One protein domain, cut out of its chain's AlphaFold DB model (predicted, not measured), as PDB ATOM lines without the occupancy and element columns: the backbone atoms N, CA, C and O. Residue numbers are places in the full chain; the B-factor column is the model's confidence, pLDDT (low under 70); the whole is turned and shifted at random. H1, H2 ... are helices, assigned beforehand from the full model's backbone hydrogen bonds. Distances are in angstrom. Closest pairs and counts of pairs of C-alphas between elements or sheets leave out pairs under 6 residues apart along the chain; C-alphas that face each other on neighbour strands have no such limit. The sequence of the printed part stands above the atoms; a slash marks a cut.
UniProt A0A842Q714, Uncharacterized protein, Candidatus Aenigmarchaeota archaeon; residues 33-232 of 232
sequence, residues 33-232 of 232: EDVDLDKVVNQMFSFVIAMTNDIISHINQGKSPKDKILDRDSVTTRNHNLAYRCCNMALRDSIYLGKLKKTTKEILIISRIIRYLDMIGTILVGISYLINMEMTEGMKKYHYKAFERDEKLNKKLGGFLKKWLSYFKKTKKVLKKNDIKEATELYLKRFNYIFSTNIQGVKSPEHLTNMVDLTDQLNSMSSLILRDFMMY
ATOM      1  N   GLU A  33      -7.087  90.185 -31.253       87.31
ATOM      2  CA  GLU A  33      -6.716  91.234 -32.204       87.31
ATOM      3  C   GLU A  33      -7.020  90.852 -33.663       87.31
ATOM      4  O   GLU A  33      -7.228  91.737 -34.494       87.31
ATOM      5  N   ASP A  34      -7.097  89.552 -33.962       87.12
ATOM      6  CA  ASP A  34      -7.388  89.024 -35.297       87.12
ATOM      7  C   ASP A  34      -8.904  88.919 -35.568       87.12
ATOM      8  O   ASP A  34      -9.333  88.600 -36.682       87.12
ATOM      9  N   VAL A  35      -9.746  89.190 -34.559       89.50
ATOM     10  CA  VAL A  35     -11.202  89.022 -34.640       89.50
ATOM     11  C   VAL A  35     -11.910  90.355 -34.827       89.50
ATOM     12  O   VAL A  35     -12.090  91.139 -33.899       89.50
ATOM     13  N   ASP A  36     -12.460  90.549 -36.021       91.19
ATOM     14  CA  ASP A  36     -13.388  91.643 -36.299       91.19
ATOM     15  C   ASP A  36     -14.840  91.200 -36.037       91.19
ATOM     16  O   ASP A  36     -15.516  90.633 -36.905       91.19
ATOM     17  N   LEU A  37     -15.329  91.460 -34.818       89.12
ATOM     18  CA  LEU A  37     -16.700  91.127 -34.414       89.12
ATOM     19  C   LEU A  37     -17.764  91.813 -35.283       89.12
ATOM     20  O   LEU A  37     -18.805  91.209 -35.559       89.12
ATOM     21  N   ASP A  38     -17.516  93.033 -35.764       85.50
ATOM     22  CA  ASP A  38     -18.482  93.748 -36.603       85.50
ATOM     23  C   ASP A  38     -18.599  93.074 -37.972       85.50
ATOM     24  O   ASP A  38     -19.698  92.925 -38.518       85.50
ATOM     25  N   LYS A  39     -17.475  92.617 -38.534       88.50
ATOM     26  CA  LYS A  39     -17.454  91.840 -39.776       88.50
ATOM     27  C   LYS A  39     -18.166  90.501 -39.613       88.50
ATOM     28  O   LYS A  39     -18.964  90.148 -40.487       88.50
ATOM     29  N   VAL A  40     -17.949  89.793 -38.503       91.31
ATOM     30  CA  VAL A  40     -18.641  88.525 -38.201       91.31
ATOM     31  C   VAL A  40     -20.157  88.735 -38.142       91.31
ATOM     32  O   VAL A  40     -20.906  88.061 -38.855       91.31
ATOM     33  N   VAL A  41     -20.621  89.737 -37.387       85.88
ATOM     34  CA  VAL A  41     -22.046  90.108 -37.306       85.88
ATOM     35  C   VAL A  41     -22.603  90.476 -38.687       85.88
ATOM     36  O   VAL A  41     -23.677  90.013 -39.082       85.88
ATOM     37  N   ASN A  42     -21.871  91.272 -39.470       85.62
ATOM     38  CA  ASN A  42     -22.285  91.667 -40.818       85.62
ATOM     39  C   ASN A  42     -22.430  90.477 -41.776       85.62
ATOM     40  O   ASN A  42     -23.335  90.479 -42.624       85.62
ATOM     41  N   GLN A  43     -21.556  89.477 -41.666       91.94
ATOM     42  CA  GLN A  43     -21.659  88.238 -42.433       91.94
ATOM     43  C   GLN A  43     -22.902  87.444 -42.031       91.94
ATOM     44  O   GLN A  43     -23.688  87.100 -42.913       91.94
ATOM     45  N   MET A  44     -23.148  87.255 -40.730       89.81
ATOM     46  CA  MET A  44     -24.352  86.570 -40.234       89.81
ATOM     47  C   MET A  44     -25.637  87.235 -40.749       89.81
ATOM     48  O   MET A  44     -26.502  86.569 -41.313       89.81
ATOM     49  N   PHE A  45     -25.734  88.569 -40.683       84.25
ATOM     50  CA  PHE A  45     -26.860  89.299 -41.279       84.25
ATOM     51  C   PHE A  45     -27.019  89.027 -42.777       84.25
ATOM     52  O   PHE A  45     -28.137  88.952 -43.281       84.25
ATOM     53  N   SER A  46     -25.911  88.948 -43.516       87.06
ATOM     54  CA  SER A  46     -25.942  88.724 -44.965       87.06
ATOM     55  C   SER A  46     -26.461  87.326 -45.303       87.06
ATOM     56  O   SER A  46     -27.279  87.200 -46.214       87.06
ATOM     57  N   PHE A  47     -26.058  86.309 -44.536       90.38
ATOM     58  CA  PHE A  47     -26.558  84.945 -44.688       90.38
ATOM     59  C   PHE A  47     -28.036  84.829 -44.336       90.38
ATOM     60  O   PHE A  47     -28.803  84.350 -45.167       90.38
ATOM     61  N   VAL A  48     -28.461  85.364 -43.188       85.75
ATOM     62  CA  VAL A  48     -29.878  85.385 -42.788       85.75
ATOM     63  C   VAL A  48     -30.746  86.080 -43.843       85.75
ATOM     64  O   VAL A  48     -31.780  85.556 -44.245       85.75
ATOM     65  N   ILE A  49     -30.314  87.234 -44.365       84.19
ATOM     66  CA  ILE A  49     -31.031  87.944 -45.440       84.19
ATOM     67  C   ILE A  49     -31.128  87.091 -46.712       84.19
ATOM     68  O   ILE A  49     -32.180  87.075 -47.350       84.19
ATOM     69  N   ALA A  50     -30.047  86.411 -47.097       88.06
ATOM     70  CA  ALA A  50     -30.030  85.553 -48.276       88.06
ATOM     71  C   ALA A  50     -30.963  84.343 -48.114       88.06
ATOM     72  O   ALA A  50     -31.767  84.096 -49.007       88.06
ATOM     73  N   MET A  51     -30.924  83.660 -46.966       87.12
ATOM     74  CA  MET A  51     -31.821  82.541 -46.655       87.12
ATOM     75  C   MET A  51     -33.290  82.970 -46.718       87.12
ATOM     76  O   MET A  51     -34.093  82.337 -47.399       87.12
ATOM     77  N   THR A  52     -33.633  84.111 -46.111       84.19
ATOM     78  CA  THR A  52     -34.994  84.661 -46.178       84.19
ATOM     79  C   THR A  52     -35.427  84.968 -47.614       84.19
ATOM     80  O   THR A  52     -36.559  84.671 -47.990       84.19
ATOM     81  N   ASN A  53     -34.553  85.555 -48.440       84.50
ATOM     82  CA  ASN A  53     -34.875  85.833 -49.844       84.50
ATOM     83  C   ASN A  53     -35.103  84.553 -50.651       84.50
ATOM     84  O   ASN A  53     -36.020  84.520 -51.470       84.50
ATOM     85  N   ASP A  54     -34.295  83.520 -50.419       86.12
ATOM     86  CA  ASP A  54     -34.418  82.247 -51.123       86.12
ATOM     87  C   ASP A  54     -35.750  81.572 -50.773       86.12
ATOM     88  O   ASP A  54     -36.468  81.147 -51.677       86.12
ATOM     89  N   ILE A  55     -36.153  81.587 -49.495       81.06
ATOM     90  CA  ILE A  55     -37.461  81.070 -49.053       81.06
ATOM     91  C   ILE A  55     -38.601  81.854 -49.713       81.06
ATOM     92  O   ILE A  55     -39.534  81.274 -50.267       81.06
ATOM     93  N   ILE A  56     -38.519  83.188 -49.718       82.62
ATOM     94  CA  ILE A  56     -39.514  84.046 -50.378       82.62
ATOM     95  C   ILE A  56     -39.575  83.763 -51.888       82.62
ATOM     96  O   ILE A  56     -40.659  83.793 -52.476       82.62
ATOM     97  N   SER A  57     -38.437  83.520 -52.541       83.56
ATOM     98  CA  SER A  57     -38.379  83.209 -53.972       83.56
ATOM     99  C   SER A  57     -38.996  81.845 -54.268       83.56
ATOM    100  O   SER A  57     -39.787  81.743 -55.206       83.56
ATOM    101  N   HIS A  58     -38.717  80.841 -53.437       81.81
ATOM    102  CA  HIS A  58     -39.322  79.517 -53.533       81.81
ATOM    103  C   HIS A  58     -40.847  79.586 -53.411       81.81
ATOM    104  O   HIS A  58     -41.564  79.140 -54.306       81.81
ATOM    105  N   ILE A  59     -41.337  80.261 -52.370       77.38
ATOM    106  CA  ILE A  59     -42.768  80.466 -52.118       77.38
ATOM    107  C   ILE A  59     -43.469  81.124 -53.316       77.38
ATOM    108  O   ILE A  59     -44.510  80.646 -53.757       77.38
ATOM    109  N   ASN A  60     -42.913  82.217 -53.856       78.00
ATOM    110  CA  ASN A  60     -43.604  83.018 -54.876       78.00
ATOM    111  C   ASN A  60     -43.408  82.510 -56.311       78.00
ATOM    112  O   ASN A  60     -44.260  82.753 -57.157       78.00
ATOM    113  N   GLN A  61     -42.258  81.908 -56.615       80.88
ATOM    114  CA  GLN A  61     -41.837  81.605 -57.991       80.88
ATOM    115  C   GLN A  61     -41.611  80.107 -58.218       80.88
ATOM    116  O   GLN A  61     -41.251  79.720 -59.324       80.88
ATOM    117  N   GLY A  62     -41.760  79.265 -57.186       72.38
ATOM    118  CA  GLY A  62     -41.461  77.831 -57.260       72.38
ATOM    119  C   GLY A  62     -39.981  77.520 -57.497       72.38
ATOM    120  O   GLY A  62     -39.638  76.400 -57.861       72.38
ATOM    121  N   LYS A  63     -39.083  78.500 -57.330       73.69
ATOM    122  CA  LYS A  63     -37.650  78.306 -57.561       73.69
ATOM    123  C   LYS A  63     -37.046  77.547 -56.390       73.69
ATOM    124  O   LYS A  63     -37.037  78.049 -55.271       73.69
ATOM    125  N   SER A  64     -36.529  76.349 -56.642       66.94
ATOM    126  CA  SER A  64     -35.733  75.637 -55.641       66.94
ATOM    127  C   SER A  64     -34.479  76.452 -55.306       66.94
ATOM    128  O   SER A  64     -33.819  76.947 -56.231       66.94
ATOM    129  N   PRO A  65     -34.101  76.589 -54.024       65.25
ATOM    130  CA  PRO A  65     -32.732  76.944 -53.695       65.25
ATOM    131  C   PRO A  65     -31.833  75.857 -54.276       65.25
ATOM    132  O   PRO A  65     -32.167  74.674 -54.266       65.25
ATOM    133  N   LYS A  66     -30.697  76.258 -54.824       55.81
ATOM    134  CA  LYS A  66     -29.706  75.327 -55.365       55.81
ATOM    135  C   LYS A  66     -28.783  74.809 -54.246       55.81
ATOM    136  O   LYS A  66     -27.580  74.927 -54.414       55.81
ATOM    137  N   ASP A  67     -29.338  74.376 -53.109       56.59
ATOM    138  CA  ASP A  67     -28.621  73.927 -51.893       56.59
ATOM    139  C   ASP A  67     -27.852  75.031 -51.150       56.59
ATOM    140  O   ASP A  67     -26.640  75.161 -51.272       56.59
ATOM    141  N   LYS A  68     -28.540  75.900 -50.399       69.62
ATOM    142  CA  LYS A  68     -27.853  77.029 -49.742       69.62
ATOM    143  C   LYS A  68     -28.428  77.472 -48.401       69.62
ATOM    144  O   LYS A  68     -27.932  78.461 -47.864       69.62
ATOM    145  N   ILE A  69     -29.485  76.875 -47.870       79.62
ATOM    146  CA  ILE A  69     -29.975  77.261 -46.543       79.62
ATOM    147  C   ILE A  69     -29.128  76.572 -45.486       79.62
ATOM    148  O   ILE A  69     -28.488  77.279 -44.715       79.62
ATOM    149  N   LEU A  70     -29.012  75.245 -45.515       80.12
ATOM    150  CA  LEU A  70     -28.211  74.496 -44.542       80.12
ATOM    151  C   LEU A  70     -26.730  74.891 -44.539       80.12
ATOM    152  O   LEU A  70     -26.139  75.041 -43.471       80.12
ATOM    153  N   ASP A  71     -26.135  75.145 -45.705       84.00
ATOM    154  CA  ASP A  71     -24.740  75.595 -45.776       84.00
ATOM    155  C   ASP A  71     -24.558  76.987 -45.156       84.00
ATOM    156  O   ASP A  71     -23.613  77.236 -44.404       84.00
ATOM    157  N   ARG A  72     -25.480  77.916 -45.436       87.19
ATOM    158  CA  ARG A  72     -25.432  79.269 -44.866       87.19
ATOM    159  C   ARG A  72     -25.771  79.280 -43.381       87.19
ATOM    160  O   ARG A  72     -25.205  80.101 -42.659       87.19
ATOM    161  N   ASP A  73     -26.649  78.396 -42.927       86.38
ATOM    162  CA  ASP A  73     -26.931  78.178 -41.512       86.38
ATOM    163  C   ASP A  73     -25.690  77.629 -40.803       86.38
ATOM    164  O   ASP A  73     -25.223  78.236 -39.846       86.38
ATOM    165  N   SER A  74     -25.028  76.615 -41.371       84.94
ATOM    166  CA  SER A  74     -23.771  76.083 -40.834       84.94
ATOM    167  C   SER A  74     -22.693  77.163 -40.692       84.94
ATOM    168  O   SER A  74     -21.976  77.194 -39.689       84.94
ATOM    169  N   VAL A  75     -22.559  78.067 -41.671       87.19
ATOM    170  CA  VAL A  75     -21.627  79.202 -41.566       87.19
ATOM    171  C   VAL A  75     -22.109  80.226 -40.532       87.19
ATOM    172  O   VAL A  75     -21.291  80.788 -39.803       87.19
ATOM    173  N   THR A  76     -23.419  80.455 -40.422       88.50
ATOM    174  CA  THR A  76     -24.010  81.346 -39.411       88.50
ATOM    175  C   THR A  76     -23.740  80.823 -38.001       88.50
ATOM    176  O   THR A  76     -23.217  81.581 -37.187       88.50
ATOM    177  N   THR A  77     -23.955  79.534 -37.735       85.56
ATOM    178  CA  THR A  77     -23.635  78.885 -36.454       85.56
ATOM    179  C   THR A  77     -22.136  78.900 -36.164       85.56
ATOM    180  O   THR A  77     -21.717  79.169 -35.037       85.56
ATOM    181  N   ARG A  78     -21.284  78.690 -37.175       86.31
ATOM    182  CA  ARG A  78     -19.826  78.820 -37.009       86.31
ATOM    183  C   ARG A  78     -19.428  80.234 -36.573       86.31
ATOM    184  O   ARG A  78     -18.630  80.400 -35.650       86.31
ATOM    185  N   ASN A  79     -20.012  81.249 -37.205       91.56
ATOM    186  CA  ASN A  79     -19.797  82.655 -36.865       91.56
ATOM    187  C   ASN A  79     -20.374  83.017 -35.488       91.56
ATOM    188  O   ASN A  79     -19.744  83.771 -34.746       91.56
ATOM    189  N   HIS A  80     -21.526  82.448 -35.128       90.06
ATOM    190  CA  HIS A  80     -22.108  82.553 -33.796       90.06
ATOM    191  C   HIS A  80     -21.130  82.040 -32.735       90.06
ATOM    192  O   HIS A  80     -20.784  82.787 -31.823       90.06
ATOM    193  N   ASN A  81     -20.630  80.810 -32.887       85.94
ATOM    194  CA  ASN A  81     -19.718  80.185 -31.929       85.94
ATOM    195  C   ASN A  81     -18.441  81.008 -31.725       85.94
ATOM    196  O   ASN A  81     -18.006  81.204 -30.590       85.94
ATOM    197  N   LEU A  82     -17.854  81.511 -32.819       89.38
ATOM    198  CA  LEU A  82     -16.690  82.395 -32.773       89.38
ATOM    199  C   LEU A  82     -16.993  83.678 -31.988       89.38
ATOM    200  O   LEU A  82     -16.328  83.975 -30.997       89.38
ATOM    201  N   ALA A  83     -18.011  84.432 -32.407       90.19
ATOM    202  CA  ALA A  83     -18.320  85.713 -31.785       90.19
ATOM    203  C   ALA A  83     -18.765  85.555 -30.325       90.19
ATOM    204  O   ALA A  83     -18.398  86.367 -29.481       90.19
ATOM    205  N   TYR A  84     -19.509  84.494 -30.005       89.69
ATOM    206  CA  TYR A  84     -20.012  84.239 -28.659       89.69
ATOM    207  C   TYR A  84     -18.879  83.923 -27.685       89.69
ATOM    208  O   TYR A  84     -18.848  84.477 -26.585       89.69
ATOM    209  N   ARG A  85     -17.898  83.116 -28.111       88.00
ATOM    210  CA  ARG A  85     -16.671  82.868 -27.340       88.00
ATOM    211  C   ARG A  85     -15.900  84.158 -27.084       88.00
ATOM    212  O   ARG A  85     -15.605  84.454 -25.929       88.00
ATOM    213  N   CYS A  86     -15.668  84.964 -28.121       91.06
ATOM    214  CA  CYS A  86     -14.979  86.247 -27.975       91.06
ATOM    215  C   CYS A  86     -15.716  87.195 -27.022       91.06
ATOM    216  O   CYS A  86     -15.081  87.800 -26.162       91.06
ATOM    217  N   CYS A  87     -17.045  87.297 -27.121       90.56
ATOM    218  CA  CYS A  87     -17.840  88.099 -26.195       90.56
ATOM    219  C   CYS A  87     -17.719  87.596 -24.751       90.56
ATOM    220  O   CYS A  87     -17.512  88.399 -23.846       90.56
ATOM    221  N   ASN A  88     -17.817  86.283 -24.523       90.06
ATOM    222  CA  ASN A  88     -17.702  85.708 -23.183       90.06
ATOM    223  C   ASN A  88     -16.324  85.951 -22.558       90.06
ATOM    224  O   ASN A  88     -16.250  86.241 -21.366       90.06
ATOM    225  N   MET A  89     -15.251  85.860 -23.347       89.75
ATOM    226  CA  MET A  89     -13.898  86.173 -22.881       89.75
ATOM    227  C   MET A  89     -13.760  87.661 -22.543       89.75
ATOM    228  O   MET A  89     -13.313  87.989 -21.449       89.75
ATOM    229  N   ALA A  90     -14.246  88.561 -23.404       92.81
ATOM    230  CA  ALA A  90     -14.210  90.004 -23.149       92.81
ATOM    231  C   ALA A  90     -14.991  90.430 -21.894       92.81
ATOM    232  O   ALA A  90     -14.635  91.407 -21.245       92.81
ATOM    233  N   LEU A  91     -16.069  89.722 -21.544       90.62
ATOM    234  CA  LEU A  91     -16.836  90.006 -20.324       90.62
ATOM    235  C   LEU A  91     -16.121  89.556 -19.043       90.62
ATOM    236  O   LEU A  91     -16.494  90.001 -17.960       90.62
ATOM    237  N   ARG A  92     -15.131  88.665 -19.153       91.38
ATOM    238  CA  ARG A  92     -14.383  88.103 -18.018       91.38
ATOM    239  C   ARG A  92     -12.985  88.697 -17.874       91.38
ATOM    240  O   ARG A  92     -12.442  88.679 -16.777       91.38
ATOM    241  N   ASP A  93     -12.419  89.209 -18.961       92.38
ATOM    242  CA  ASP A  93     -11.049  89.707 -19.031       92.38
ATOM    243  C   ASP A  93     -11.016  91.091 -19.701       92.38
ATOM    244  O   ASP A  93     -11.299  91.248 -20.893       92.38
ATOM    245  N   SER A  94     -10.647  92.110 -18.919       91.38
ATOM    246  CA  SER A  94     -10.551  93.499 -19.372       91.38
ATOM    247  C   SER A  94      -9.396  93.738 -20.352       91.38
ATOM    248  O   SER A  94      -9.504  94.615 -21.211       91.38
ATOM    249  N   ILE A  95      -8.320  92.948 -20.280       94.31
ATOM    250  CA  ILE A  95      -7.211  92.991 -21.240       94.31
ATOM    251  C   ILE A  95      -7.696  92.430 -22.578       94.31
ATOM    252  O   ILE A  95      -7.477  93.046 -23.623       94.31
ATOM    253  N   TYR A  96      -8.413  91.302 -22.554       93.00
ATOM    254  CA  TYR A  96      -9.030  90.722 -23.750       93.00
ATOM    255  C   TYR A  96     -10.040  91.685 -24.394       93.00
ATOM    256  O   TYR A  96     -10.029  91.885 -25.611       93.00
ATOM    257  N   LEU A  97     -10.873  92.342 -23.580       92.94
ATOM    258  CA  LEU A  97     -11.794  93.392 -24.027       92.94
ATOM    259  C   LEU A  97     -11.064  94.549 -24.719       92.94
ATOM    260  O   LEU A  97     -11.457  94.960 -25.812       92.94
ATOM    261  N   GLY A  98      -9.986  95.044 -24.105       91.44
ATOM    262  CA  GLY A  98      -9.161  96.108 -24.676       91.44
ATOM    263  C   GLY A  98      -8.566  95.719 -26.030       91.44
ATOM    264  O   GLY A  98      -8.596  96.513 -26.971       91.44
ATOM    265  N   LYS A  99      -8.109  94.470 -26.166       94.06
ATOM    266  CA  LYS A  99      -7.561  93.918 -27.416       94.06
ATOM    267  C   LYS A  99      -8.601  93.783 -28.531       94.06
ATOM    268  O   LYS A  99      -8.277  94.038 -29.687       94.06
ATOM    269  N   LEU A 100      -9.856  93.479 -28.186       92.12
ATOM    270  CA  LEU A 100     -10.986  93.512 -29.126       92.12
ATOM    271  C   LEU A 100     -11.381  94.933 -29.560       92.12
ATOM    272  O   LEU A 100     -12.176  95.076 -30.489       92.12
ATOM    273  N   LYS A 101     -10.855  95.980 -28.906       92.19
ATOM    274  CA  LYS A 101     -11.176  97.393 -29.174       92.19
ATOM    275  C   LYS A 101     -12.681  97.677 -29.082       92.19
ATOM    276  O   LYS A 101     -13.246  98.387 -29.912       92.19
ATOM    277  N   LYS A 102     -13.333  97.094 -28.074       89.00
ATOM    278  CA  LYS A 102     -14.764  97.264 -27.790       89.00
ATOM    279  C   LYS A 102     -14.976  97.666 -26.340       89.00
ATOM    280  O   LYS A 102     -14.182  97.346 -25.464       89.00
ATOM    281  N   THR A 103     -16.089  98.331 -26.081       87.81
ATOM    282  CA  THR A 103     -16.591  98.578 -24.729       87.81
ATOM    283  C   THR A 103     -17.419  97.394 -24.231       87.81
ATOM    284  O   THR A 103     -18.008  96.646 -25.017       87.81
ATOM    285  N   THR A 104     -17.555  97.251 -22.910       87.06
ATOM    286  CA  THR A 104     -18.436  96.242 -22.294       87.06
ATOM    287  C   THR A 104     -19.865  96.337 -22.828       87.06
ATOM    288  O   THR A 104     -20.495  95.323 -23.129       87.06
ATOM    289  N   LYS A 105     -20.371  97.566 -23.012       82.44
ATOM    290  CA  LYS A 105     -21.703  97.820 -23.568       82.44
ATOM    291  C   LYS A 105     -21.837  97.251 -24.983       82.44
ATOM    292  O   LYS A 105     -22.806  96.549 -25.260       82.44
ATOM    293  N   GLU A 106     -20.873  97.519 -25.862       80.88
ATOM    294  CA  GLU A 106     -20.865  96.979 -27.228       80.88
ATOM    295  C   GLU A 106     -20.793  95.451 -27.241       80.88
ATOM    296  O   GLU A 106     -21.542  94.822 -27.983       80.88
ATOM    297  N   ILE A 107     -19.965  94.842 -26.387       89.56
ATOM    298  CA  ILE A 107     -19.872  93.380 -26.275       89.56
ATOM    299  C   ILE A 107     -21.203  92.764 -25.846       89.56
ATOM    300  O   ILE A 107     -21.643  91.781 -26.447       89.56
ATOM    301  N   LEU A 108     -21.884  93.350 -24.860       80.00
ATOM    302  CA  LEU A 108     -23.206  92.885 -24.440       80.00
ATOM    303  C   LEU A 108     -24.207  92.933 -25.598       80.00
ATOM    304  O   LEU A 108     -24.925  91.957 -25.825       80.00
ATOM    305  N   ILE A 109     -24.218  94.022 -26.368       76.44
ATOM    306  CA  ILE A 109     -25.095  94.184 -27.536       76.44
ATOM    307  C   ILE A 109     -24.759  93.158 -28.626       76.44
ATOM    308  O   ILE A 109     -25.649  92.445 -29.093       76.44
ATOM    309  N   ILE A 110     -23.483  93.037 -29.003       82.44
ATOM    310  CA  ILE A 110     -23.013  92.095 -30.028       82.44
ATOM    311  C   ILE A 110     -23.368  90.659 -29.633       82.44
ATOM    312  O   ILE A 110     -23.959  89.943 -30.441       82.44
ATOM    313  N   SER A 111     -23.114  90.261 -28.379       82.94
ATOM    314  CA  SER A 111     -23.407  88.910 -27.868       82.94
ATOM    315  C   SER A 111     -24.883  88.514 -28.000       82.94
ATOM    316  O   SER A 111     -25.227  87.330 -28.064       82.94
ATOM    317  N   ARG A 112     -25.778  89.505 -28.023       72.44
ATOM    318  CA  ARG A 112     -27.218  89.309 -28.197       72.44
ATOM    319  C   ARG A 112     -27.594  89.262 -29.666       72.44
ATOM    320  O   ARG A 112     -28.340  88.371 -30.059       72.44
ATOM    321  N   ILE A 113     -27.039  90.160 -30.481       77.81
ATOM    322  CA  ILE A 113     -27.253  90.169 -31.933       77.81
ATOM    323  C   ILE A 113     -26.853  88.821 -32.544       77.81
ATOM    324  O   ILE A 113     -27.609  88.267 -33.335       77.81
ATOM    325  N   ILE A 114     -25.708  88.255 -32.159       84.44
ATOM    326  CA  ILE A 114     -25.250  86.966 -32.702       84.44
ATOM    327  C   ILE A 114     -26.122  85.786 -32.254       84.44
ATOM    328  O   ILE A 114     -26.372  84.889 -33.053       84.44
ATOM    329  N   ARG A 115     -26.620  85.780 -31.008       80.50
ATOM    330  CA  ARG A 115     -27.587  84.773 -30.525       80.50
ATOM    331  C   ARG A 115     -28.878  84.845 -31.323       80.50
ATOM    332  O   ARG A 115     -29.422  83.836 -31.752       80.50
ATOM    333  N   TYR A 116     -29.330  86.066 -31.563       74.81
ATOM    334  CA  TYR A 116     -30.528  86.321 -32.329       74.81
ATOM    335  C   TYR A 116     -30.414  85.850 -33.785       74.81
ATOM    336  O   TYR A 116     -31.314  85.185 -34.291       74.81
ATOM    337  N   LEU A 117     -29.314  86.185 -34.459       79.25
ATOM    338  CA  LEU A 117     -29.100  85.802 -35.853       79.25
ATOM    339  C   LEU A 117     -29.008  84.281 -36.034       79.25
ATOM    340  O   LEU A 117     -29.542  83.774 -37.015       79.25
ATOM    341  N   ASP A 118     -28.395  83.571 -35.085       83.38
ATOM    342  CA  ASP A 118     -28.330  82.103 -35.076       83.38
ATOM    343  C   ASP A 118     -29.716  81.464 -34.889       83.38
ATOM    344  O   ASP A 118     -30.143  80.635 -35.692       83.38
ATOM    345  N   MET A 119     -30.492  81.957 -33.918       78.12
ATOM    346  CA  MET A 119     -31.868  81.499 -33.703       78.12
ATOM    347  C   MET A 119     -32.744  81.709 -34.947       78.12
ATOM    348  O   MET A 119     -33.569  80.862 -35.282       78.12
ATOM    349  N   ILE A 120     -32.569  82.816 -35.674       76.62
ATOM    350  CA  ILE A 120     -33.282  83.026 -36.942       76.62
ATOM    351  C   ILE A 120     -32.826  82.049 -38.012       76.62
ATOM    352  O   ILE A 120     -33.675  81.567 -38.752       76.62
ATOM    353  N   GLY A 121     -31.524  81.777 -38.117       82.44
ATOM    354  CA  GLY A 121     -31.013  80.739 -39.014       82.44
ATOM    355  C   GLY A 121     -31.750  79.421 -38.789       82.44
ATOM    356  O   GLY A 121     -32.390  78.913 -39.710       82.44
ATOM    357  N   THR A 122     -31.842  79.001 -37.524       76.31
ATOM    358  CA  THR A 122     -32.591  77.804 -37.109       76.31
ATOM    359  C   THR A 122     -34.073  77.860 -37.514       76.31
ATOM    360  O   THR A 122     -34.609  76.885 -38.043       76.31
ATOM    361  N   ILE A 123     -34.749  79.004 -37.335       74.69
ATOM    362  CA  ILE A 123     -36.146  79.197 -37.779       74.69
ATOM    363  C   ILE A 123     -36.275  79.040 -39.293       74.69
ATOM    364  O   ILE A 123     -37.193  78.376 -39.771       74.69
ATOM    365  N   LEU A 124     -35.382  79.666 -40.058       80.56
ATOM    366  CA  LEU A 124     -35.419  79.639 -41.519       80.56
ATOM    367  C   LEU A 124     -35.146  78.229 -42.053       80.56
ATOM    368  O   LEU A 124     -35.797  77.819 -43.012       80.56
ATOM    369  N   VAL A 125     -34.265  77.471 -41.398       79.81
ATOM    370  CA  VAL A 125     -34.069  76.039 -41.649       79.81
ATOM    371  C   VAL A 125     -35.365  75.267 -41.385       79.81
ATOM    372  O   VAL A 125     -35.835  74.558 -42.274       79.81
ATOM    373  N   GLY A 126     -36.008  75.466 -40.230       72.94
ATOM    374  CA  GLY A 126     -37.304  74.851 -39.911       72.94
ATOM    375  C   GLY A 126     -38.381  75.148 -40.959       72.94
ATOM    376  O   GLY A 126     -39.035  74.237 -41.462       72.94
ATOM    377  N   ILE A 127     -38.511  76.415 -41.362       73.94
ATOM    378  CA  ILE A 127     -39.431  76.837 -42.427       73.94
ATOM    379  C   ILE A 127     -39.083  76.158 -43.756       73.94
ATOM    380  O   ILE A 127     -39.986  75.699 -44.450       73.94
ATOM    381  N   SER A 128     -37.797  76.073 -44.111       76.56
ATOM    382  CA  SER A 128     -37.360  75.439 -45.359       76.56
ATOM    383  C   SER A 128     -37.728  73.955 -45.420       76.56
ATOM    384  O   SER A 128     -38.153  73.478 -46.471       76.56
ATOM    385  N   TYR A 129     -37.669  73.246 -44.290       72.19
ATOM    386  CA  TYR A 129     -38.140  71.866 -44.202       72.19
ATOM    387  C   TYR A 129     -39.646  71.767 -44.423       72.19
ATOM    388  O   TYR A 129     -40.108  70.918 -45.179       72.19
ATOM    389  N   LEU A 130     -40.410  72.660 -43.797       68.25
ATOM    390  CA  LEU A 130     -41.873  72.636 -43.834       68.25
ATOM    391  C   LEU A 130     -42.459  72.938 -45.214       68.25
ATOM    392  O   LEU A 130     -43.555  72.482 -45.526       68.25
ATOM    393  N   ILE A 131     -41.739  73.695 -46.041       69.25
ATOM    394  CA  ILE A 131     -42.142  73.997 -47.421       69.25
ATOM    395  C   ILE A 131     -41.455  73.085 -48.451       69.25
ATOM    396  O   ILE A 131     -41.487  73.387 -49.640       69.25
ATOM    397  N   ASN A 132     -40.835  71.982 -48.007       67.06
ATOM    398  CA  ASN A 132     -40.123  70.998 -48.837       67.06
ATOM    399  C   ASN A 132     -38.998  71.593 -49.699       67.06
ATOM    400  O   ASN A 132     -38.737  71.137 -50.812       67.06
ATOM    401  N   MET A 133     -38.341  72.634 -49.196       69.38
ATOM    402  CA  MET A 133     -37.324  73.384 -49.922       69.38
ATOM    403  C   MET A 133     -35.925  72.776 -49.777       69.38
ATOM    404  O   MET A 133     -35.172  72.755 -50.746       69.38
ATOM    405  N   GLU A 134     -35.583  72.253 -48.599       63.56
ATOM    406  CA  GLU A 134     -34.377  71.449 -48.383       63.56
ATOM    407  C   GLU A 134     -34.757  70.194 -47.605       63.56
ATOM    408  O   GLU A 134     -35.499  70.256 -46.632       63.56
ATOM    409  N   MET A 135     -34.289  69.031 -48.050       59.97
ATOM    410  CA  MET A 135     -34.640  67.747 -47.454       59.97
ATOM    411  C   MET A 135     -33.437  66.816 -47.464       59.97
ATOM    412  O   MET A 135     -32.948  66.439 -48.532       59.97
ATOM    413  N   THR A 136     -32.990  66.388 -46.283       55.97
ATOM    414  CA  THR A 136     -31.977  65.329 -46.182       55.97
ATOM    415  C   THR A 136     -32.555  63.981 -46.623       55.97
ATOM    416  O   THR A 136     -33.767  63.772 -46.605       55.97
ATOM    417  N   GLU A 137     -31.699  63.032 -46.994       50.00
ATOM    418  CA  GLU A 137     -32.117  61.681 -47.398       50.00
ATOM    419  C   GLU A 137     -32.882  60.944 -46.276       50.00
ATOM    420  O   GLU A 137     -33.900  60.299 -46.524       50.00
ATOM    421  N   GLY A 138     -32.476  61.148 -45.016       47.28
ATOM    422  CA  GLY A 138     -33.212  60.666 -43.842       47.28
ATOM    423  C   GLY A 138     -34.589  61.322 -43.686       47.28
ATOM    424  O   GLY A 138     -35.566  60.640 -43.390       47.28
ATOM    425  N   MET A 139     -34.703  62.622 -43.965       52.12
ATOM    426  CA  MET A 139     -35.988  63.335 -43.961       52.12
ATOM    427  C   MET A 139     -36.903  62.916 -45.115       52.12
ATOM    428  O   MET A 139     -38.117  62.896 -44.934       52.12
ATOM    429  N   LYS A 140     -36.345  62.530 -46.272       53.72
ATOM    430  CA  LYS A 140     -37.097  61.927 -47.390       53.72
ATOM    431  C   LYS A 140     -37.657  60.551 -47.022       53.72
ATOM    432  O   LYS A 140     -38.755  60.206 -47.443       53.72
ATOM    433  N   LYS A 141     -36.929  59.780 -46.209       44.66
ATOM    434  CA  LYS A 141     -37.334  58.439 -45.759       44.66
ATOM    435  C   LYS A 141     -38.484  58.460 -44.744       44.66
ATOM    436  O   LYS A 141     -39.357  57.603 -44.814       44.66
ATOM    437  N   TYR A 142     -38.506  59.440 -43.840       47.56
ATOM    438  CA  TYR A 142     -39.610  59.664 -42.889       47.56
ATOM    439  C   TYR A 142     -40.618  60.703 -43.385       47.56
ATOM    440  O   TYR A 142     -41.397  61.251 -42.605       47.56
ATOM    441  N   HIS A 143     -40.581  61.015 -44.681       44.06
ATOM    442  CA  HIS A 143     -41.419  62.049 -45.240       44.06
ATOM    443  C   HIS A 143     -42.881  61.629 -45.150       44.06
ATOM    444  O   HIS A 143     -43.325  60.676 -45.792       44.06
ATOM    445  N   TYR A 144     -43.643  62.367 -44.355       43.44
ATOM    446  CA  TYR A 144     -45.085  62.317 -44.445       43.44
ATOM    447  C   TYR A 144     -45.476  62.781 -45.852       43.44
ATOM    448  O   TYR A 144     -45.124  63.881 -46.266       43.44
ATOM    449  N   LYS A 145     -46.291  61.996 -46.563       40.12
ATOM    450  CA  LYS A 145     -47.069  62.419 -47.749       40.12
ATOM    451  C   LYS A 145     -47.992  63.641 -47.488       40.12
ATOM    452  O   LYS A 145     -48.842  63.942 -48.310       40.12
ATOM    453  N   ALA A 146     -47.864  64.320 -46.347       42.34
ATOM    454  CA  ALA A 146     -48.795  65.306 -45.806       42.34
ATOM    455  C   ALA A 146     -48.550  66.753 -46.274       42.34
ATOM    456  O   ALA A 146     -49.292  67.648 -45.882       42.34
ATOM    457  N   PHE A 147     -47.526  67.015 -47.089       46.91
ATOM    458  CA  PHE A 147     -47.124  68.376 -47.461       46.91
ATOM    459  C   PHE A 147     -47.651  68.800 -48.840       46.91
ATOM    460  O   PHE A 147     -46.876  69.174 -49.724       46.91
ATOM    461  N   GLU A 148     -48.966  68.730 -49.052       50.09
ATOM    462  CA  GLU A 148     -49.561  69.353 -50.236       50.09
ATOM    463  C   GLU A 148     -49.377  70.877 -50.185       50.09
ATOM    464  O   GLU A 148     -49.462  71.522 -49.138       50.09
ATOM    465  N   ARG A 149     -49.065  71.465 -51.342       56.78
ATOM    466  CA  ARG A 149     -48.726  72.880 -51.487       56.78
ATOM    467  C   ARG A 149     -49.953  73.757 -51.190       56.78
ATOM    468  O   ARG A 149     -50.773  73.981 -52.072       56.78
ATOM    469  N   ASP A 150     -50.055  74.309 -49.981       64.69
ATOM    470  CA  ASP A 150     -51.110  75.270 -49.622       64.69
ATOM    471  C   ASP A 150     -50.724  76.697 -50.055       64.69
ATOM    472  O   ASP A 150     -49.900  77.378 -49.434       64.69
ATOM    473  N   GLU A 151     -51.330  77.180 -51.142       66.31
ATOM    474  CA  GLU A 151     -51.083  78.525 -51.671       66.31
ATOM    475  C   GLU A 151     -51.474  79.657 -50.706       66.31
ATOM    476  O   GLU A 151     -50.792  80.688 -50.655       66.31
ATOM    477  N   LYS A 152     -52.545  79.495 -49.916       64.88
ATOM    478  CA  LYS A 152     -52.994  80.526 -48.965       64.88
ATOM    479  C   LYS A 152     -52.002  80.651 -47.813       64.88
ATOM    480  O   LYS A 152     -51.656  81.772 -47.423       64.88
ATOM    481  N   LEU A 153     -51.514  79.521 -47.304       62.28
ATOM    482  CA  LEU A 153     -50.481  79.468 -46.273       62.28
ATOM    483  C   LEU A 153     -49.167  80.071 -46.771       62.28
ATOM    484  O   LEU A 153     -48.615  80.972 -46.137       62.28
ATOM    485  N   ASN A 154     -48.722  79.650 -47.953       65.50
ATOM    486  CA  ASN A 154     -47.519  80.159 -48.603       65.50
ATOM    487  C   ASN A 154     -47.572  81.682 -48.793       65.50
ATOM    488  O   ASN A 154     -46.599  82.385 -48.512       65.50
ATOM    489  N   LYS A 155     -48.732  82.233 -49.173       69.31
ATOM    490  CA  LYS A 155     -48.928  83.683 -49.298       69.31
ATOM    491  C   LYS A 155     -48.812  84.415 -47.954       69.31
ATOM    492  O   LYS A 155     -48.157  85.460 -47.895       69.31
ATOM    493  N   LYS A 156     -49.402  83.882 -46.873       67.88
ATOM    494  CA  LYS A 156     -49.278  84.447 -45.513       67.88
ATOM    495  C   LYS A 156     -47.832  84.401 -45.013       67.88
ATOM    496  O   LYS A 156     -47.307  85.427 -44.577       67.88
ATOM    497  N   LEU A 157     -47.175  83.248 -45.137       65.56
ATOM    498  CA  LEU A 157     -45.776  83.049 -44.757       65.56
ATOM    499  C   LEU A 157     -44.846  83.988 -45.539       65.56
ATOM    500  O   LEU A 157     -44.011  84.676 -44.955       65.56
ATOM    501  N   GLY A 158     -45.048  84.112 -46.852       66.19
ATOM    502  CA  GLY A 158     -44.312  85.057 -47.687       66.19
ATOM    503  C   GLY A 158     -44.497  86.514 -47.246       66.19
ATOM    504  O   GLY A 158     -43.534  87.284 -47.250       66.19
ATOM    505  N   GLY A 159     -45.707  86.908 -46.832       71.62
ATOM    506  CA  GLY A 159     -45.978  88.233 -46.261       71.62
ATOM    507  C   GLY A 159     -45.229  88.477 -44.949       71.62
ATOM    508  O   GLY A 159     -44.584  89.517 -44.784       71.62
ATOM    509  N   PHE A 160     -45.247  87.488 -44.055       72.00
ATOM    510  CA  PHE A 160     -44.523  87.524 -42.788       72.00
ATOM    511  C   PHE A 160     -43.010  87.665 -42.996       72.00
ATOM    512  O   PHE A 160     -42.390  88.602 -42.480       72.00
ATOM    513  N   LEU A 161     -42.427  86.817 -43.847       71.75
ATOM    514  CA  LEU A 161     -40.998  86.832 -44.157       71.75
ATOM    515  C   LEU A 161     -40.552  88.133 -44.835       71.75
ATOM    516  O   LEU A 161     -39.482  88.651 -44.518       71.75
ATOM    517  N   LYS A 162     -41.372  88.726 -45.717       79.69
ATOM    518  CA  LYS A 162     -41.085  90.048 -46.311       79.69
ATOM    519  C   LYS A 162     -40.990  91.143 -45.248       79.69
ATOM    520  O   LYS A 162     -40.135  92.028 -45.344       79.69
ATOM    521  N   LYS A 163     -41.847  91.091 -44.227       78.25
ATOM    522  CA  LYS A 163     -41.830  92.060 -43.128       78.25
ATOM    523  C   LYS A 163     -40.600  91.870 -42.239       78.25
ATOM    524  O   LYS A 163     -39.900  92.846 -41.972       78.25
ATOM    525  N   TRP A 164     -40.272  90.628 -41.882       76.56
ATOM    526  CA  TRP A 164     -39.021  90.283 -41.194       76.56
ATOM    527  C   TRP A 164     -37.785  90.757 -41.964       76.56
ATOM    528  O   TRP A 164     -36.937  91.451 -41.408       76.56
ATOM    529  N   LEU A 165     -37.725  90.489 -43.270       76.31
ATOM    530  CA  LEU A 165     -36.661  90.956 -44.157       76.31
ATOM    531  C   LEU A 165     -36.490  92.481 -44.127       76.31
ATOM    532  O   LEU A 165     -35.362  92.979 -44.142       76.31
ATOM    533  N   SER A 166     -37.593  93.231 -44.081       82.88
ATOM    534  CA  SER A 166     -37.562  94.691 -43.954       82.88
ATOM    535  C   SER A 166     -36.926  95.125 -42.634       82.88
ATOM    536  O   SER A 166     -36.020  95.964 -42.645       82.88
ATOM    537  N   TYR A 167     -37.322  94.515 -41.512       77.75
ATOM    538  CA  TYR A 167     -36.704  94.784 -40.212       77.75
ATOM    539  C   TYR A 167     -35.217  94.430 -40.215       77.75
ATOM    540  O   TYR A 167     -34.413  95.277 -39.847       77.75
ATOM    541  N   PHE A 168     -34.820  93.269 -40.748       71.44
ATOM    542  CA  PHE A 168     -33.405  92.891 -40.859       71.44
ATOM    543  C   PHE A 168     -32.571  93.906 -41.625       71.44
ATOM    544  O   PHE A 168     -31.501  94.314 -41.170       71.44
ATOM    545  N   LYS A 169     -33.066  94.349 -42.784       78.25
ATOM    546  CA  LYS A 169     -32.380  95.357 -43.598       78.25
ATOM    547  C   LYS A 169     -32.262  96.690 -42.859       78.25
ATOM    548  O   LYS A 169     -31.220  97.334 -42.968       78.25
ATOM    549  N   LYS A 170     -33.293  97.101 -42.112       81.25
ATOM    550  CA  LYS A 170     -33.264  98.323 -41.295       81.25
ATOM    551  C   LYS A 170     -32.285  98.186 -40.130       81.25
ATOM    552  O   LYS A 170     -31.374  98.997 -40.043       81.25
ATOM    553  N   THR A 171     -32.380  97.128 -39.328       73.25
ATOM    554  CA  THR A 171     -31.471  96.871 -38.201       73.25
ATOM    555  C   THR A 171     -30.017  96.839 -38.661       73.25
ATOM    556  O   THR A 171     -29.184  97.517 -38.074       73.25
ATOM    557  N   LYS A 172     -29.705  96.160 -39.775       76.00
ATOM    558  CA  LYS A 172     -28.350  96.161 -40.349       76.00
ATOM    559  C   LYS A 172     -27.868  97.571 -40.715       76.00
ATOM    560  O   LYS A 172     -26.713  97.904 -40.471       76.00
ATOM    561  N   LYS A 173     -28.726  98.401 -41.320       80.81
ATOM    562  CA  LYS A 173     -28.384  99.791 -41.680       80.81
ATOM    563  C   LYS A 173     -28.139 100.660 -40.451       80.81
ATOM    564  O   LYS A 173     -27.234 101.481 -40.474       80.81
ATOM    565  N   VAL A 174     -28.949 100.484 -39.419       77.38
ATOM    566  CA  VAL A 174     -28.895 101.263 -38.181       77.38
ATOM    567  C   VAL A 174     -27.675 100.877 -37.342       77.38
ATOM    568  O   VAL A 174     -26.934 101.752 -36.905       77.38
ATOM    569  N   LEU A 175     -27.367  99.581 -37.240       69.38
ATOM    570  CA  LEU A 175     -26.140  99.101 -36.596       69.38
ATOM    571  C   LEU A 175     -24.877  99.632 -37.282       69.38
ATOM    572  O   LEU A 175     -23.940 100.021 -36.598       69.38
ATOM    573  N   LYS A 176     -24.864  99.744 -38.618       72.75
ATOM    574  CA  LYS A 176     -23.754 100.391 -39.346       72.75
ATOM    575  C   LYS A 176     -23.553 101.868 -38.993       72.75
ATOM    576  O   LYS A 176     -22.480 102.398 -39.250       72.75
ATOM    577  N   LYS A 177     -24.579 102.535 -38.462       78.50
ATOM    578  CA  LYS A 177     -24.519 103.926 -37.999       78.50
ATOM    579  C   LYS A 177     -24.206 104.035 -36.502       78.50
ATOM    580  O   LYS A 177     -24.239 105.139 -35.975       78.50
ATOM    581  N   ASN A 178     -23.941 102.917 -35.819       67.19
ATOM    582  CA  ASN A 178     -23.781 102.830 -34.365       67.19
ATOM    583  C   ASN A 178     -24.986 103.345 -33.549       67.19
ATOM    584  O   ASN A 178     -24.848 103.639 -32.362       67.19
ATOM    585  N   ASP A 179     -26.188 103.397 -34.136       72.50
ATOM    586  CA  ASP A 179     -27.399 103.765 -33.397       72.50
ATOM    587  C   ASP A 179     -28.011 102.533 -32.718       72.50
ATOM    588  O   ASP A 179     -28.888 101.829 -33.224       72.50
ATOM    589  N   ILE A 180     -27.497 102.243 -31.530       63.59
ATOM    590  CA  ILE A 180     -27.918 101.089 -30.735       63.59
ATOM    591  C   ILE A 180     -29.381 101.200 -30.287       63.59
ATOM    592  O   ILE A 180     -30.073 100.181 -30.181       63.59
ATOM    593  N   LYS A 181     -29.862 102.417 -30.010       65.88
ATOM    594  CA  LYS A 181     -31.218 102.638 -29.501       65.88
ATOM    595  C   LYS A 181     -32.234 102.296 -30.584       65.88
ATOM    596  O   LYS A 181     -33.108 101.461 -30.357       65.88
ATOM    597  N   GLU A 182     -32.055 102.844 -31.781       71.56
ATOM    598  CA  GLU A 182     -32.918 102.543 -32.922       71.56
ATOM    599  C   GLU A 182     -32.815 101.058 -33.324       71.56
ATOM    600  O   GLU A 182     -33.826 100.426 -33.644       71.56
ATOM    601  N   ALA A 183     -31.625 100.445 -33.244       64.00
ATOM    602  CA  ALA A 183     -31.464  99.016 -33.523       64.00
ATOM    603  C   ALA A 183     -32.276  98.147 -32.546       64.00
ATOM    604  O   ALA A 183     -32.903  97.167 -32.964       64.00
ATOM    605  N   THR A 184     -32.307  98.539 -31.271       60.06
ATOM    606  CA  THR A 184     -33.089  97.884 -30.214       60.06
ATOM    607  C   THR A 184     -34.589  98.075 -30.438       60.06
ATOM    608  O   THR A 184     -35.351  97.117 -30.353       60.06
ATOM    609  N   GLU A 185     -35.039  99.271 -30.813       68.88
ATOM    610  CA  GLU A 185     -36.453  99.523 -31.122       68.88
ATOM    611  C   GLU A 185     -36.939  98.739 -32.349       68.88
ATOM    612  O   GLU A 185     -38.041  98.187 -32.350       68.88
ATOM    613  N   LEU A 186     -36.121  98.653 -33.403       67.06
ATOM    614  CA  LEU A 186     -36.425  97.840 -34.583       67.06
ATOM    615  C   LEU A 186     -36.494  96.349 -34.244       67.06
ATOM    616  O   LEU A 186     -37.335  95.637 -34.797       67.06
ATOM    617  N   TYR A 187     -35.641  95.893 -33.325       58.38
ATOM    618  CA  TYR A 187     -35.692  94.541 -32.780       58.38
ATOM    619  C   TYR A 187     -36.997  94.294 -32.008       58.38
ATOM    620  O   TYR A 187     -37.680  93.305 -32.279       58.38
ATOM    621  N   LEU A 188     -37.397  95.225 -31.137       58.41
ATOM    622  CA  LEU A 188     -38.636  95.140 -30.357       58.41
ATOM    623  C   LEU A 188     -39.890  95.135 -31.241       58.41
ATOM    624  O   LEU A 188     -40.781  94.305 -31.062       58.41
ATOM    625  N   LYS A 189     -39.941  96.007 -32.256       66.00
ATOM    626  CA  LYS A 189     -41.084  96.122 -33.182       66.00
ATOM    627  C   LYS A 189     -41.395  94.831 -33.937       66.00
ATOM    628  O   LYS A 189     -42.529  94.659 -34.383       66.00
ATOM    629  N   ARG A 190     -40.423  93.930 -34.090       59.41
ATOM    630  CA  ARG A 190     -40.650  92.622 -34.708       59.41
ATOM    631  C   ARG A 190     -41.533  91.716 -33.840       59.41
ATOM    632  O   ARG A 190     -42.343  90.997 -34.411       59.41
ATOM    633  N   PHE A 191     -41.401  91.753 -32.509       52.09
ATOM    634  CA  PHE A 191     -42.171  90.884 -31.601       52.09
ATOM    635  C   PHE A 191     -43.654  91.230 -31.564       52.09
ATOM    636  O   PHE A 191     -44.487  90.359 -31.359       52.09
ATOM    637  N   ASN A 192     -43.995  92.483 -31.867       56.03
ATOM    638  CA  ASN A 192     -45.386  92.903 -32.018       56.03
ATOM    639  C   ASN A 192     -46.058  92.284 -33.256       56.03
ATOM    640  O   ASN A 192     -47.250  92.488 -33.478       56.03
ATOM    641  N   TYR A 193     -45.305  91.575 -34.102       59.75
ATOM    642  CA  TYR A 193     -45.836  90.907 -35.276       59.75
ATOM    643  C   TYR A 193     -45.947  89.401 -35.043       59.75
ATOM    644  O   TYR A 193     -45.052  88.628 -35.381       59.75
ATOM    645  N   ILE A 194     -47.084  89.016 -34.470       55.38
ATOM    646  CA  ILE A 194     -47.472  87.627 -34.231       55.38
ATOM    647  C   ILE A 194     -48.001  87.035 -35.541       55.38
ATOM    648  O   ILE A 194     -48.814  87.654 -36.237       55.38
ATOM    649  N   PHE A 195     -47.532  85.841 -35.899       51.94
ATOM    650  CA  PHE A 195     -48.083  85.086 -37.018       51.94
ATOM    651  C   PHE A 195     -49.413  84.462 -36.575       51.94
ATOM    652  O   PHE A 195     -49.422  83.436 -35.910       51.94
ATOM    653  N   SER A 196     -50.547  85.093 -36.901       53.09
ATOM    654  CA  SER A 196     -51.864  84.569 -36.525       53.09
ATOM    655  C   SER A 196     -52.481  83.701 -37.625       53.09
ATOM    656  O   SER A 196     -52.569  84.066 -38.807       53.09
ATOM    657  N   THR A 197     -52.944  82.522 -37.221       47.22
ATOM    658  CA  THR A 197     -53.491  81.496 -38.116       47.22
ATOM    659  C   THR A 197     -55.002  81.421 -38.111       47.22
ATOM    660  O   THR A 197     -55.531  80.580 -38.830       47.22
ATOM    661  N   ASN A 198     -55.701  82.323 -37.408       47.62
ATOM    662  CA  ASN A 198     -57.163  82.404 -37.440       47.62
ATOM    663  C   ASN A 198     -57.654  82.595 -38.885       47.62
ATOM    664  O   ASN A 198     -57.692  83.697 -39.434       47.62
ATOM    665  N   ILE A 199     -57.983  81.476 -39.521       50.41
ATOM    666  CA  ILE A 199     -58.704  81.369 -40.777       50.41
ATOM    667  C   ILE A 199     -60.094  80.918 -40.340       50.41
ATOM    668  O   ILE A 199     -60.259  79.795 -39.869       50.41
ATOM    669  N   GLN A 200     -61.081  81.815 -40.418       40.44
ATOM    670  CA  GLN A 200     -62.470  81.469 -40.112       40.44
ATOM    671  C   GLN A 200     -62.877  80.219 -40.910       40.44
ATOM    672  O   GLN A 200     -62.768  80.204 -42.134       40.44
ATOM    673  N   GLY A 201     -63.327  79.177 -40.204       42.44
ATOM    674  CA  GLY A 201     -63.939  77.988 -40.807       42.44
ATOM    675  C   GLY A 201     -63.001  76.854 -41.239       42.44
ATOM    676  O   GLY A 201     -63.485  75.897 -41.833       42.44
ATOM    677  N   VAL A 202     -61.697  76.899 -40.939       43.38
ATOM    678  CA  VAL A 202     -60.765  75.796 -41.250       43.38
ATOM    679  C   VAL A 202     -60.121  75.312 -39.952       43.38
ATOM    680  O   VAL A 202     -59.480  76.103 -39.263       43.38
ATOM    681  N   LYS A 203     -60.288  74.026 -39.593       43.38
ATOM    682  CA  LYS A 203     -59.482  73.403 -38.526       43.38
ATOM    683  C   LYS A 203     -58.019  73.636 -38.889       43.38
ATOM    684  O   LYS A 203     -57.596  73.148 -39.932       43.38
ATOM    685  N   SER A 204     -57.288  74.391 -38.064       45.00
ATOM    686  CA  SER A 204     -55.836  74.540 -38.192       45.00
ATOM    687  C   SER A 204     -55.248  73.135 -38.330       45.00
ATOM    688  O   SER A 204     -55.403  72.344 -37.396       45.00
ATOM    689  N   PRO A 205     -54.653  72.776 -39.480       50.38
ATOM    690  CA  PRO A 205     -53.871  71.559 -39.585       50.38
ATOM    691  C   PRO A 205     -52.885  71.531 -38.413       50.38
ATOM    692  O   PRO A 205     -52.306  72.563 -38.081       50.38
ATOM    693  N   GLU A 206     -52.687  70.383 -37.771       46.34
ATOM    694  CA  GLU A 206     -51.811  70.207 -36.593       46.34
ATOM    695  C   GLU A 206     -50.405  70.827 -36.800       46.34
ATOM    696  O   GLU A 206     -49.741  71.306 -35.890       46.34
ATOM    697  N   HIS A 207     -49.999  70.926 -38.061       48.38
ATOM    698  CA  HIS A 207     -48.758  71.491 -38.584       48.38
ATOM    699  C   HIS A 207     -48.709  73.033 -38.528       48.38
ATOM    700  O   HIS A 207     -47.649  73.620 -38.319       48.38
ATOM    701  N   LEU A 208     -49.854  73.696 -38.710       44.72
ATOM    702  CA  LEU A 208     -50.040  75.143 -38.553       44.72
ATOM    703  C   LEU A 208     -49.982  75.533 -37.074       44.72
ATOM    704  O   LEU A 208     -49.409  76.569 -36.746       44.72
ATOM    705  N   THR A 209     -50.494  74.663 -36.201       51.06
ATOM    706  CA  THR A 209     -50.306  74.764 -34.752       51.06
ATOM    707  C   THR A 209     -48.827  74.604 -34.406       51.06
ATOM    708  O   THR A 209     -48.274  75.506 -33.806       51.06
ATOM    709  N   ASN A 210     -48.127  73.594 -34.936       48.72
ATOM    710  CA  ASN A 210     -46.685  73.424 -34.697       48.72
ATOM    711  C   ASN A 210     -45.816  74.586 -35.221       48.72
ATOM    712  O   ASN A 210     -44.800  74.905 -34.615       48.72
ATOM    713  N   MET A 211     -46.176  75.231 -36.339       50.50
ATOM    714  CA  MET A 211     -45.459  76.415 -36.844       50.50
ATOM    715  C   MET A 211     -45.711  77.665 -36.007       50.50
ATOM    716  O   MET A 211     -44.777  78.434 -35.772       50.50
ATOM    717  N   VAL A 212     -46.962  77.886 -35.600       53.03
ATOM    718  CA  VAL A 212     -47.321  78.965 -34.675       53.03
ATOM    719  C   VAL A 212     -46.636  78.725 -33.350       53.03
ATOM    720  O   VAL A 212     -45.916  79.603 -32.915       53.03
ATOM    721  N   ASP A 213     -46.725  77.518 -32.802       52.97
ATOM    722  CA  ASP A 213     -46.087  77.120 -31.556       52.97
ATOM    723  C   ASP A 213     -44.571  77.243 -31.647       52.97
ATOM    724  O   ASP A 213     -43.972  77.785 -30.735       52.97
ATOM    725  N   LEU A 214     -43.921  76.837 -32.742       50.88
ATOM    726  CA  LEU A 214     -42.477  77.029 -32.911       50.88
ATOM    727  C   LEU A 214     -42.122  78.520 -32.991       50.88
ATOM    728  O   LEU A 214     -41.172  78.974 -32.357       50.88
ATOM    729  N   THR A 215     -42.887  79.305 -33.750       53.16
ATOM    730  CA  THR A 215     -42.657  80.751 -33.892       53.16
ATOM    731  C   THR A 215     -42.930  81.488 -32.578       53.16
ATOM    732  O   THR A 215     -42.176  82.390 -32.218       53.16
ATOM    733  N   ASP A 216     -43.952  81.078 -31.832       55.59
ATOM    734  CA  ASP A 216     -44.383  81.638 -30.555       55.59
ATOM    735  C   ASP A 216     -43.491  81.172 -29.409       55.59
ATOM    736  O   ASP A 216     -43.152  81.990 -28.561       55.59
ATOM    737  N   GLN A 217     -43.008  79.928 -29.409       49.50
ATOM    738  CA  GLN A 217     -41.975  79.436 -28.494       49.50
ATOM    739  C   GLN A 217     -40.672  80.186 -28.728       49.50
ATOM    740  O   GLN A 217     -40.055  80.636 -27.771       49.50
ATOM    741  N   LEU A 218     -40.270  80.414 -29.979       51.31
ATOM    742  CA  LEU A 218     -39.041  81.149 -30.280       51.31
ATOM    743  C   LEU A 218     -39.184  82.654 -30.015       51.31
ATOM    744  O   LEU A 218     -38.241  83.288 -29.531       51.31
ATOM    745  N   ASN A 219     -40.368  83.233 -30.237       51.38
ATOM    746  CA  ASN A 219     -40.699  84.587 -29.788       51.38
ATOM    747  C   ASN A 219     -40.722  84.682 -28.253       51.38
ATOM    748  O   ASN A 219     -40.207  85.657 -27.712       51.38
ATOM    749  N   SER A 220     -41.239  83.667 -27.558       47.25
ATOM    750  CA  SER A 220     -41.297  83.581 -26.090       47.25
ATOM    751  C   SER A 220     -39.920  83.378 -25.463       47.25
ATOM    752  O   SER A 220     -39.575  84.036 -24.490       47.25
ATOM    753  N   MET A 221     -39.073  82.532 -26.045       43.84
ATOM    754  CA  MET A 221     -37.678  82.376 -25.626       43.84
ATOM    755  C   MET A 221     -36.912  83.685 -25.822       43.84
ATOM    756  O   MET A 221     -36.164  84.111 -24.946       43.84
ATOM    757  N   SER A 222     -37.154  84.381 -26.936       46.44
ATOM    758  CA  SER A 222     -36.560  85.697 -27.188       46.44
ATOM    759  C   SER A 222     -37.061  86.781 -26.230       46.44
ATOM    760  O   SER A 222     -36.287  87.668 -25.873       46.44
ATOM    761  N   SER A 223     -38.341  86.740 -25.839       40.72
ATOM    762  CA  SER A 223     -38.952  87.693 -24.909       40.72
ATOM    763  C   SER A 223     -38.539  87.422 -23.458       40.72
ATOM    764  O   SER A 223     -38.324  88.374 -22.715       40.72
ATOM    765  N   LEU A 224     -38.313  86.162 -23.072       36.12
ATOM    766  CA  LEU A 224     -37.728  85.774 -21.782       36.12
ATOM    767  C   LEU A 224     -36.286  86.276 -21.640       36.12
ATOM    768  O   LEU A 224     -35.957  86.907 -20.639       36.12
ATOM    769  N   ILE A 225     -35.469  86.136 -22.690       39.03
ATOM    770  CA  ILE A 225     -34.119  86.735 -22.762       39.03
ATOM    771  C   ILE A 225     -34.174  88.275 -22.622       39.03
ATOM    772  O   ILE A 225     -33.226  88.905 -22.154       39.03
ATOM    773  N   LEU A 226     -35.290  88.892 -23.023       36.84
ATOM    774  CA  LEU A 226     -35.577  90.330 -22.935       36.84
ATOM    775  C   LEU A 226     -36.104  90.755 -21.552       36.84
ATOM    776  O   LEU A 226     -35.805  91.853 -21.090       36.84
ATOM    777  N   ARG A 227     -36.859  89.892 -20.867       33.72
ATOM    778  CA  ARG A 227     -37.289  90.104 -19.481       33.72
ATOM    779  C   ARG A 227     -36.084  90.121 -18.548       33.72
ATOM    780  O   ARG A 227     -35.970  91.020 -17.722       33.72
ATOM    781  N   ASP A 228     -35.152  89.198 -18.757       33.47
ATOM    782  CA  ASP A 228     -33.888  89.148 -18.019       33.47
ATOM    783  C   ASP A 228     -32.975  90.354 -18.348       33.47
ATOM    784  O   ASP A 228     -32.022  90.632 -17.628       33.47
ATOM    785  N   PHE A 229     -33.287  91.117 -19.408       36.66
ATOM    786  CA  PHE A 229     -32.641  92.385 -19.759       36.66
ATOM    787  C   PHE A 229     -33.249  93.617 -19.075       36.66
ATOM    788  O   PHE A 229     -32.538  94.597 -18.921       36.66
ATOM    789  N   MET A 230     -34.520  93.612 -18.663       32.25
ATOM    790  CA  MET A 230     -35.121  94.780 -17.995       32.25
ATOM    791  C   MET A 230     -34.873  94.828 -16.482       32.25
ATOM    792  O   MET A 230     -35.238  95.809 -15.839       32.25
ATOM    793  N   MET A 231     -34.291  93.773 -15.907       32.34
ATOM    794  CA  MET A 231     -33.972  93.697 -14.477       32.34
ATOM    795  C   MET A 231     -32.511  94.069 -14.146       32.34
ATOM    796  O   MET A 231     -32.133  93.996 -12.980       32.34
ATOM    797  N   TYR A 232     -31.716  94.493 -15.139       35.19
ATOM    798  CA  TYR A 232     -30.334  94.985 -15.002       35.19
ATOM    799  C   TYR A 232     -30.116  96.237 -15.854       35.19
ATOM    800  O   TYR A 232     -29.306  97.094 -15.437       35.19
TER     801      TYR A 232
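This is residues 33 to 232 of the 232 residues of an uncharacterized protein of Candidatus Aenigmarchaeota archaeon (UniProt A0A842Q714). Long helices run side by side along one axis: H4 is in the middle, H1 and H2 pack on it and on each other, and H6 packs on H1 with the shorter H7 folded back along it. H8 runs along H4 with few contacts, H3 is a short turn at one end, and H5 lies near the other end, apart from every other helix. The printed part has 200 residues with eight named helices, H1 to H8 in chain order, and no named strand, so its class is all helix. It is compact, with a radius of gyration of the C-alphas of 18.4 A, yet elongated, spanning 58 by 35 by 27 A.

Start with the longest helix, H4, residues 104 to 130: find C-alpha 104 at (-18.436, 96.242, -22.294) and follow it 39.6 A to C-alpha 130 at (-41.873, 72.636, -43.834). Before it come H1, residues 37 to 61, 35.8 A; H2, residues 69 to 92, 34.3 A; and H3, residues 94 to 99. After it look for H5, residues 137 to 141; H6, residues 151 to 175, 35.7 A; H7, residues 180 to 191, 17.6 A; and H8, residues 206 to 230, 35.0 A, ending at C-alpha 230 at (-35.121, 94.780, -17.995).

H1, H2 and H4 form an up and down bundle, each running against the one before it. H2 touches H4 at a shallow tilt of 21 degrees, its closest C-alphas, Asp 73 and Gly 121, 5.4 A apart. H1 touches H4 at Val 48 and Gly 121, closest C-alphas 6.1 A apart, and the two run the same way. H1 and H2 are a helical hairpin, closest at the C-alphas of Met 44 and Thr 76, 5.3 A. Outward, H1 touches H6, opposite ways at 22 degrees, a shallow tilt, with the C-alphas of Ile 56 and Gly 158 closest at 5.6 A. H6, with residues 164 to 175 alone, touches H7 in a second helical hairpin; the closest C-alphas, Thr 171 and Ala 183, are 5.1 A apart. H4 and H8 only just touch, with 3 pairs of C-alphas within 8 A, the closest Ile 123 and Thr 215 at 7.7 A. H2 and H3 touch only at the corner, closest at the C-alphas of Ala 90 and Leu 97, 4.3 A. Every O i to N i+4 pair is within hydrogen-bond range in H1, H2, H3, H5 and H6; the counts are 22 of 23 in H4, 6 of 8 in H7 and 20 of 21 in H8.

The two C-alphas farthest apart, Ile 95 and Gly 201, are 61.9 A apart. The printed part has no cut; the link from H7 to H8 is long, and residues 198 to 206 stand free. Mean pLDDT of the printed part is 70.1, and residues 130 to 158 and 183 to 232 are among those under 70.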